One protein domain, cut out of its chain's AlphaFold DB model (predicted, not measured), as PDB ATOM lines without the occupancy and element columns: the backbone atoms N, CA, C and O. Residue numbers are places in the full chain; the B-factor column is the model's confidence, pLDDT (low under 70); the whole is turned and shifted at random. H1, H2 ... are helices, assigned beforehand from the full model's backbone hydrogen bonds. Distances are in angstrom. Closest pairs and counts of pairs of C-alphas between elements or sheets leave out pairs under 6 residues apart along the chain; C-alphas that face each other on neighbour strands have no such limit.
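AT A GLANCE: This is residues 2 to 58 of the 235 residues of the protein "TcA_TcB_BD domain-containing protein" of Alternaria arborescens (UniProt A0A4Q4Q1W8). Two helices, H2 and H1, lie side by side and run the same way, and the long link from H1 folds back along them before the chain enters H2. The turn of this link around Gly 33 makes one end of a rod that spans 38 by 17 by 17 A. The printed part has 57 residues with two named helices, H1 then H2, and no named strand; the class is all helix. It is only just loose, close to compact, with a radius of gyration of the C-alphas of 12.4 A.

HOW THE PARTS SIT: H2, residues 39 to 56, touches H1, residues 2 to 17, with 4 pairs of C-alphas within 8 A. Their closest C-alphas, those of Ala 6 and Leu 47, are 7.4 A apart. The helices stand at a shallow tilt of 12 degrees, the same way. In both, every O i to N i+4 pair is within hydrogen-bond range.

IN THESE COORDINATES: H2 measures 26.2 A from C-alpha 39 at (316.310, 246.509, 371.144) to C-alpha 56 at (298.212, 236.583, 387.245). H1 measures 22.7 A and begins at C-alpha 2 at (313.499, 237.330, 367.120).

THE WHOLE: The C-alphas of Gly 33 and Arg 58, the two farthest apart, are 39.8 A apart. The long link holds residues 18 to 38. The printed part has no cut, and no printed residue is under 70 in pLDDT.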
ATOM      1  N   ALA A   2     314.054 237.388 365.756       88.62
ATOM      2  CA  ALA A   2     313.499 237.330 367.120       88.62
ATOM      3  C   ALA A   2     312.070 237.897 367.259       88.62
ATOM      4  O   ALA A   2     311.205 237.239 367.829       88.62
ATOM      5  N   TYR A   3     311.784 239.045 366.637       90.94
ATOM      6  CA  TYR A   3     310.442 239.641 366.623       90.94
ATOM      7  C   TYR A   3     309.344 238.679 366.131       90.94
ATOM      8  O   TYR A   3     308.270 238.601 366.719       90.94
ATOM      9  N   ASN A   4     309.623 237.880 365.095       91.94
ATOM     10  CA  ASN A   4     308.646 236.933 364.551       91.94
ATOM     11  C   ASN A   4     308.345 235.792 365.533       91.94
ATOM     12  O   ASN A   4     307.223 235.295 365.565       91.94
ATOM     13  N   TRP A   5     309.334 235.368 366.324       92.94
ATOM     14  CA  TRP A   5     309.136 234.366 367.375       92.94
ATOM     15  C   TRP A   5     308.316 234.935 368.525       92.94
ATOM     16  O   TRP A   5     307.374 234.294 368.975       92.94
ATOM     17  N   ALA A   6     308.613 236.172 368.921       92.81
ATOM     18  CA  ALA A   6     307.849 236.883 369.931       92.81
ATOM     19  C   ALA A   6     306.373 237.025 369.497       92.81
ATOM     20  O   ALA A   6     305.470 236.665 370.244       92.81
ATOM     21  N   ARG A   7     306.111 237.430 368.247       91.56
ATOM     22  CA  ARG A   7     304.745 237.510 367.695       91.56
ATOM     23  C   ARG A   7     304.020 236.164 367.670       91.56
ATOM     24  O   ARG A   7     302.811 236.126 367.872       91.56
ATOM     25  N   LYS A   8     304.734 235.057 367.441       91.12
ATOM     26  CA  LYS A   8     304.150 233.712 367.564       91.12
ATOM     27  C   LYS A   8     303.773 233.391 369.012       91.12
ATOM     28  O   LYS A   8     302.694 232.853 369.214       91.12
ATOM     29  N   ALA A   9     304.611 233.755 369.983       91.62
ATOM     30  CA  ALA A   9     304.310 233.575 371.404       91.62
ATOM     31  C   ALA A   9     303.098 234.418 371.856       91.62
ATOM     32  O   ALA A   9     302.242 233.933 372.590       91.62
ATOM     33  N   GLU A  10     302.962 235.650 371.353       90.94
ATOM     34  CA  GLU A  10     301.762 236.474 371.573       90.94
ATOM     35  C   GLU A  10     300.515 235.826 370.955       90.94
ATOM     36  O   GLU A  10     299.456 235.789 371.576       90.94
ATOM     37  N   ALA A  11     300.629 235.270 369.745       87.69
ATOM     38  CA  ALA A  11     299.518 234.586 369.092       87.69
ATOM     39  C   ALA A  11     299.064 233.333 369.862       87.69
ATOM     40  O   ALA A  11     297.860 233.111 369.992       87.69
ATOM     41  N   THR A  12     299.995 232.538 370.405       86.25
ATOM     42  CA  THR A  12     299.652 231.382 371.252       86.25
ATOM     43  C   THR A  12     299.026 231.823 372.572       86.25
ATOM     44  O   THR A  12     298.008 231.263 372.962       86.25
ATOM     45  N   PHE A  13     299.545 232.884 373.202       87.50
ATOM     46  CA  PHE A  13     298.952 233.462 374.412       87.50
ATOM     47  C   PHE A  13     297.495 233.899 374.181       87.50
ATOM     48  O   PHE A  13     296.604 233.533 374.945       87.50
ATOM     49  N   ARG A  14     297.230 234.626 373.085       86.12
ATOM     50  CA  ARG A  14     295.871 235.056 372.709       86.12
ATOM     51  C   ARG A  14     294.940 233.874 372.472       86.12
ATOM     52  O   ARG A  14     293.790 233.903 372.901       86.12
ATOM     53  N   PHE A  15     295.431 232.828 371.814       82.06
ATOM     54  CA  PHE A  15     294.657 231.615 371.563       82.06
ATOM     55  C   PHE A  15     294.296 230.875 372.866       82.06
ATOM     56  O   PHE A  15     293.141 230.493 373.079       82.06
ATOM     57  N   GLU A  16     295.259 230.726 373.776       80.88
ATOM     58  CA  GLU A  16     295.064 230.053 375.063       80.88
ATOM     59  C   GLU A  16     294.127 230.827 375.983       80.88
ATOM     60  O   GLU A  16     293.205 230.240 376.551       80.88
ATOM     61  N   ARG A  17     294.284 232.150 376.062       81.25
ATOM     62  CA  ARG A  17     293.455 233.008 376.917       81.25
ATOM     63  C   ARG A  17     292.118 233.400 376.297       81.25
ATOM     64  O   ARG A  17     291.190 233.722 377.020       81.25
ATOM     65  N   GLY A  18     291.978 233.320 374.975       76.00
ATOM     66  CA  GLY A  18     290.784 233.801 374.271       76.00
ATOM     67  C   GLY A  18     290.666 235.329 374.223       76.00
ATOM     68  O   GLY A  18     289.620 235.841 373.842       76.00
ATOM     69  N   LEU A  19     291.728 236.057 374.586       76.88
ATOM     70  CA  LEU A  19     291.777 237.520 374.604       76.88
ATOM     71  C   LEU A  19     292.276 238.029 373.245       76.88
ATOM     72  O   LEU A  19     293.395 237.716 372.833       76.88
ATOM     73  N   LYS A  20     291.456 238.811 372.537       71.75
ATOM     74  CA  LYS A  20     291.782 239.320 371.190       71.75
ATOM     75  C   LYS A  20     292.445 240.699 371.205       71.75
ATOM     76  O   LYS A  20     293.306 240.963 370.363       71.75
ATOM     77  N   ASP A  21     292.103 241.530 372.186       78.38
ATOM     78  CA  ASP A  21     292.431 242.963 372.173       78.38
ATOM     79  C   ASP A  21     293.778 243.308 372.823       78.38
ATOM     80  O   ASP A  21     294.290 244.416 372.670       78.38
ATOM     81  N   ILE A  22     294.394 242.359 373.530       83.00
ATOM     82  CA  ILE A  22     295.630 242.612 374.274       83.00
ATOM     83  C   ILE A  22     296.840 242.438 373.360       83.00
ATOM     84  O   ILE A  22     297.021 241.390 372.728       83.00
ATOM     85  N   SER A  23     297.708 243.452 373.312       86.88
ATOM     86  CA  SER A  23     298.999 243.364 372.634       86.88
ATOM     87  C   SER A  23     300.153 243.717 373.561       86.88
ATOM     88  O   SER A  23     300.220 244.826 374.086       86.88
ATOM     89  N   PHE A  24     301.076 242.773 373.725       89.44
ATOM     90  CA  PHE A  24     302.295 242.949 374.517       89.44
ATOM     91  C   PHE A  24     303.497 243.300 373.639       89.44
ATOM     92  O   PHE A  24     304.418 243.978 374.091       89.44
ATOM     93  N   ILE A  25     303.497 242.839 372.384       92.19
ATOM     94  CA  ILE A  25     304.643 242.957 371.482       92.19
ATOM     95  C   ILE A  25     304.337 243.998 370.411       92.19
ATOM     96  O   ILE A  25     303.569 243.759 369.478       92.19
ATOM     97  N   GLN A  26     304.974 245.158 370.537       87.62
ATOM     98  CA  GLN A  26     304.746 246.306 369.662       87.62
ATOM     99  C   GLN A  26     305.760 246.348 368.508       87.62
ATOM    100  O   GLN A  26     306.890 245.885 368.644       87.62
ATOM    101  N   PRO A  27     305.399 246.861 367.325       86.00
ATOM    102  CA  PRO A  27     306.401 247.173 366.311       86.00
ATOM    103  C   PRO A  27     307.309 248.314 366.803       86.00
ATOM    104  O   PRO A  27     306.868 249.170 367.561       86.00
ATOM    105  N   GLY A  28     308.563 248.351 366.344       86.88
ATOM    106  CA  GLY A  28     309.463 249.484 366.612       86.88
ATOM    107  C   GLY A  28     310.539 249.262 367.675       86.88
ATOM    108  O   GLY A  28     311.222 250.211 368.024       86.88
ATOM    109  N   TYR A  29     310.770 248.028 368.136       89.06
ATOM    110  CA  TYR A  29     311.894 247.732 369.043       89.06
ATOM    111  C   TYR A  29     313.279 248.078 368.466       89.06
ATOM    112  O   TYR A  29     314.230 248.232 369.221       89.06
ATOM    113  N   TRP A  30     313.419 248.148 367.139       89.69
ATOM    114  CA  TRP A  30     314.671 248.519 366.483       89.69
ATOM    115  C   TRP A  30     314.688 250.021 366.198       89.69
ATOM    116  O   TRP A  30     313.987 250.483 365.296       89.69
ATOM    117  N   GLU A  31     315.512 250.763 366.933       88.69
ATOM    118  CA  GLU A  31     315.711 252.195 366.720       88.69
ATOM    119  C   GLU A  31     316.908 252.459 365.786       88.69
ATOM    120  O   GLU A  31     318.047 252.150 366.147       88.69
ATOM    121  N   PRO A  32     316.703 253.067 364.600       90.38
ATOM    122  CA  PRO A  32     317.796 253.344 363.665       90.38
ATOM    123  C   PRO A  32     318.826 254.359 364.180       90.38
ATOM    124  O   PRO A  32     319.959 254.352 363.719       90.38
ATOM    125  N   GLY A  33     318.444 255.242 365.113       90.88
ATOM    126  CA  GLY A  33     319.314 256.315 365.614       90.88
ATOM    127  C   GLY A  33     320.500 255.835 366.457       90.88
ATOM    128  O   GLY A  33     321.482 256.561 366.586       90.88
ATOM    129  N   TYR A  34     320.421 254.615 366.992       87.94
ATOM    130  CA  TYR A  34     321.446 254.009 367.846       87.94
ATOM    131  C   TYR A  34     321.860 252.615 367.351       87.94
ATOM    132  O   TYR A  34     322.219 251.764 368.161       87.94
ATOM    133  N   ASP A  35     321.744 252.346 366.043       88.19
ATOM    134  CA  ASP A  35     322.005 251.024 365.442       88.19
ATOM    135  C   ASP A  35     321.276 249.868 366.164       88.19
ATOM    136  O   ASP A  35     321.776 248.747 366.268       88.19
ATOM    137  N   GLY A  36     320.079 250.142 366.694       89.25
ATOM    138  CA  GLY A  36     319.269 249.164 367.416       89.25
ATOM    139  C   GLY A  36     319.829 248.723 368.768       89.25
ATOM    140  O   GLY A  36     319.429 247.663 369.264       89.25
ATOM    141  N   LEU A  37     320.724 249.503 369.383       92.06
ATOM    142  CA  LEU A  37     321.140 249.279 370.765       92.06
ATOM    143  C   LEU A  37     319.902 249.240 371.680       92.06
ATOM    144  O   LEU A  37     318.939 249.969 371.471       92.06
ATOM    145  N   LEU A  38     319.916 248.359 372.678       91.31
ATOM    146  CA  LEU A  38     318.809 248.112 373.614       91.31
ATOM    147  C   LEU A  38     317.516 247.496 373.047       91.31
ATOM    148  O   LEU A  38     316.569 247.231 373.792       91.31
ATOM    149  N   SER A  39     317.472 247.181 371.749       91.38
ATOM    150  CA  SER A  39     316.310 246.509 371.144       91.38
ATOM    151  C   SER A  39     316.018 245.136 371.764       91.38
ATOM    152  O   SER A  39     314.866 244.698 371.820       91.38
ATOM    153  N   GLY A  40     317.060 244.462 372.260       91.50
ATOM    154  CA  GLY A  40     316.964 243.196 372.979       91.50
ATOM    155  C   GLY A  40     316.302 243.342 374.349       91.50
ATOM    156  O   GLY A  40     315.331 242.631 374.615       91.50
ATOM    157  N   GLU A  41     316.776 244.262 375.200       93.00
ATOM    158  CA  GLU A  41     316.181 244.475 376.527       93.00
ATOM    159  C   GLU A  41     314.725 244.944 376.431       93.00
ATOM    160  O   GLU A  41     313.879 244.464 377.187       93.00
ATOM    161  N   ALA A  42     314.406 245.819 375.471       91.88
ATOM    162  CA  ALA A  42     313.041 246.295 375.259       91.88
ATOM    163  C   ALA A  42     312.079 245.152 374.879       91.88
ATOM    164  O   ALA A  42     310.979 245.043 375.428       91.88
ATOM    165  N   LEU A  43     312.504 244.252 373.982       93.31
ATOM    166  CA  LEU A  43     311.721 243.068 373.623       93.31
ATOM    167  C   LEU A  43     311.598 242.089 374.800       93.31
ATOM    168  O   LEU A  43     310.529 241.520 375.023       93.31
ATOM    169  N   PHE A  44     312.678 241.897 375.560       94.00
ATOM    170  CA  PHE A  44     312.696 241.021 376.730       94.00
ATOM    171  C   PHE A  44     311.729 241.500 377.819       94.00
ATOM    172  O   PHE A  44     310.991 240.688 378.376       94.00
ATOM    173  N   LEU A  45     311.666 242.811 378.069       94.81
ATOM    174  CA  LEU A  45     310.693 243.403 378.986       94.81
ATOM    175  C   LEU A  45     309.252 243.134 378.528       94.81
ATOM    176  O   LEU A  45     308.419 242.726 379.336       94.81
ATOM    177  N   GLY A  46     308.964 243.287 377.231       93.00
ATOM    178  CA  GLY A  46     307.650 242.961 376.665       93.00
ATOM    179  C   GLY A  46     307.255 241.496 376.883       93.00
ATOM    180  O   GLY A  46     306.130 241.208 377.290       93.00
ATOM    181  N   LEU A  47     308.197 240.569 376.688       94.88
ATOM    182  CA  LEU A  47     307.984 239.144 376.964       94.88
ATOM    183  C   LEU A  47     307.758 238.863 378.454       94.88
ATOM    184  O   LEU A  47     306.897 238.055 378.790       94.88
ATOM    185  N   LYS A  48     308.485 239.541 379.347       95.69
ATOM    186  CA  LYS A  48     308.301 239.392 380.797       95.69
ATOM    187  C   LYS A  48     306.952 239.912 381.277       95.69
ATOM    188  O   LYS A  48     306.337 239.275 382.125       95.69
ATOM    189  N   ASN A  49     306.454 240.999 380.692       93.44
ATOM    190  CA  ASN A  49     305.108 241.493 380.978       93.44
ATOM    191  C   ASN A  49     304.031 240.494 380.523       93.44
ATOM    192  O   ASN A  49     303.075 240.249 381.252       93.44
ATOM    193  N   MET A  50     304.212 239.872 379.352       93.19
ATOM    194  CA  MET A  50     303.320 238.810 378.867       93.19
ATOM    195  C   MET A  50     303.346 237.574 379.783       93.19
ATOM    196  O   MET A  50     302.301 236.995 380.069       93.19
ATOM    197  N   GLU A  51     304.524 237.174 380.271       93.06
ATOM    198  CA  GLU A  51     304.683 236.073 381.231       93.06
ATOM    199  C   GLU A  51     304.007 236.389 382.575       93.06
ATOM    200  O   GLU A  51     303.289 235.549 383.112       93.06
ATOM    201  N   ALA A  52     304.177 237.609 383.093       93.12
ATOM    202  CA  ALA A  52     303.516 238.053 384.319       93.12
ATOM    203  C   ALA A  52     301.985 237.989 384.186       93.12
ATOM    204  O   ALA A  52     301.334 237.339 385.003       93.12
ATOM    205  N   ALA A  53     301.430 238.540 383.100       91.06
ATOM    206  CA  ALA A  53     299.997 238.471 382.813       91.06
ATOM    207  C   ALA A  53     299.493 237.018 382.716       91.06
ATOM    208  O   ALA A  53     298.422 236.683 383.224       91.06
ATOM    209  N   TYR A  54     300.290 236.115 382.131       88.56
ATOM    210  CA  TYR A  54     299.948 234.692 382.079       88.56
ATOM    211  C   TYR A  54     299.838 234.054 383.469       88.56
ATOM    212  O   TYR A  54     299.012 233.162 383.667       88.56
ATOM    213  N   HIS A  55     300.655 234.473 384.432       88.50
ATOM    214  CA  HIS A  55     300.614 233.934 385.790       88.50
ATOM    215  C   HIS A  55     299.531 234.571 386.665       88.50
ATOM    216  O   HIS A  55     298.936 233.858 387.473       88.50
ATOM    217  N   GLU A  56     299.248 235.862 386.491       86.94
ATOM    218  CA  GLU A  56     298.212 236.583 387.245       86.94
ATOM    219  C   GLU A  56     296.808 236.032 386.965       86.94
ATOM    220  O   GLU A  56     296.025 235.811 387.885       86.94
ATOM    221  N   GLU A  57     296.512 235.716 385.705       73.69
ATOM    222  CA  GLU A  57     295.204 235.205 385.282       73.69
ATOM    223  C   GLU A  57     295.092 233.674 385.367       73.69
ATOM    224  O   GLU A  57     294.252 233.054 384.705       73.69
ATOM    225  N   ARG A  58     295.960 232.993 386.122       70.38
ATOM    226  CA  ARG A  58     295.916 231.528 386.246       70.38
ATOM    227  C   ARG A  58     294.764 231.085 387.157       70.38
ATOM    228  O   ARG A  58     294.970 230.701 388.304       70.38
TER     229      ARG A  58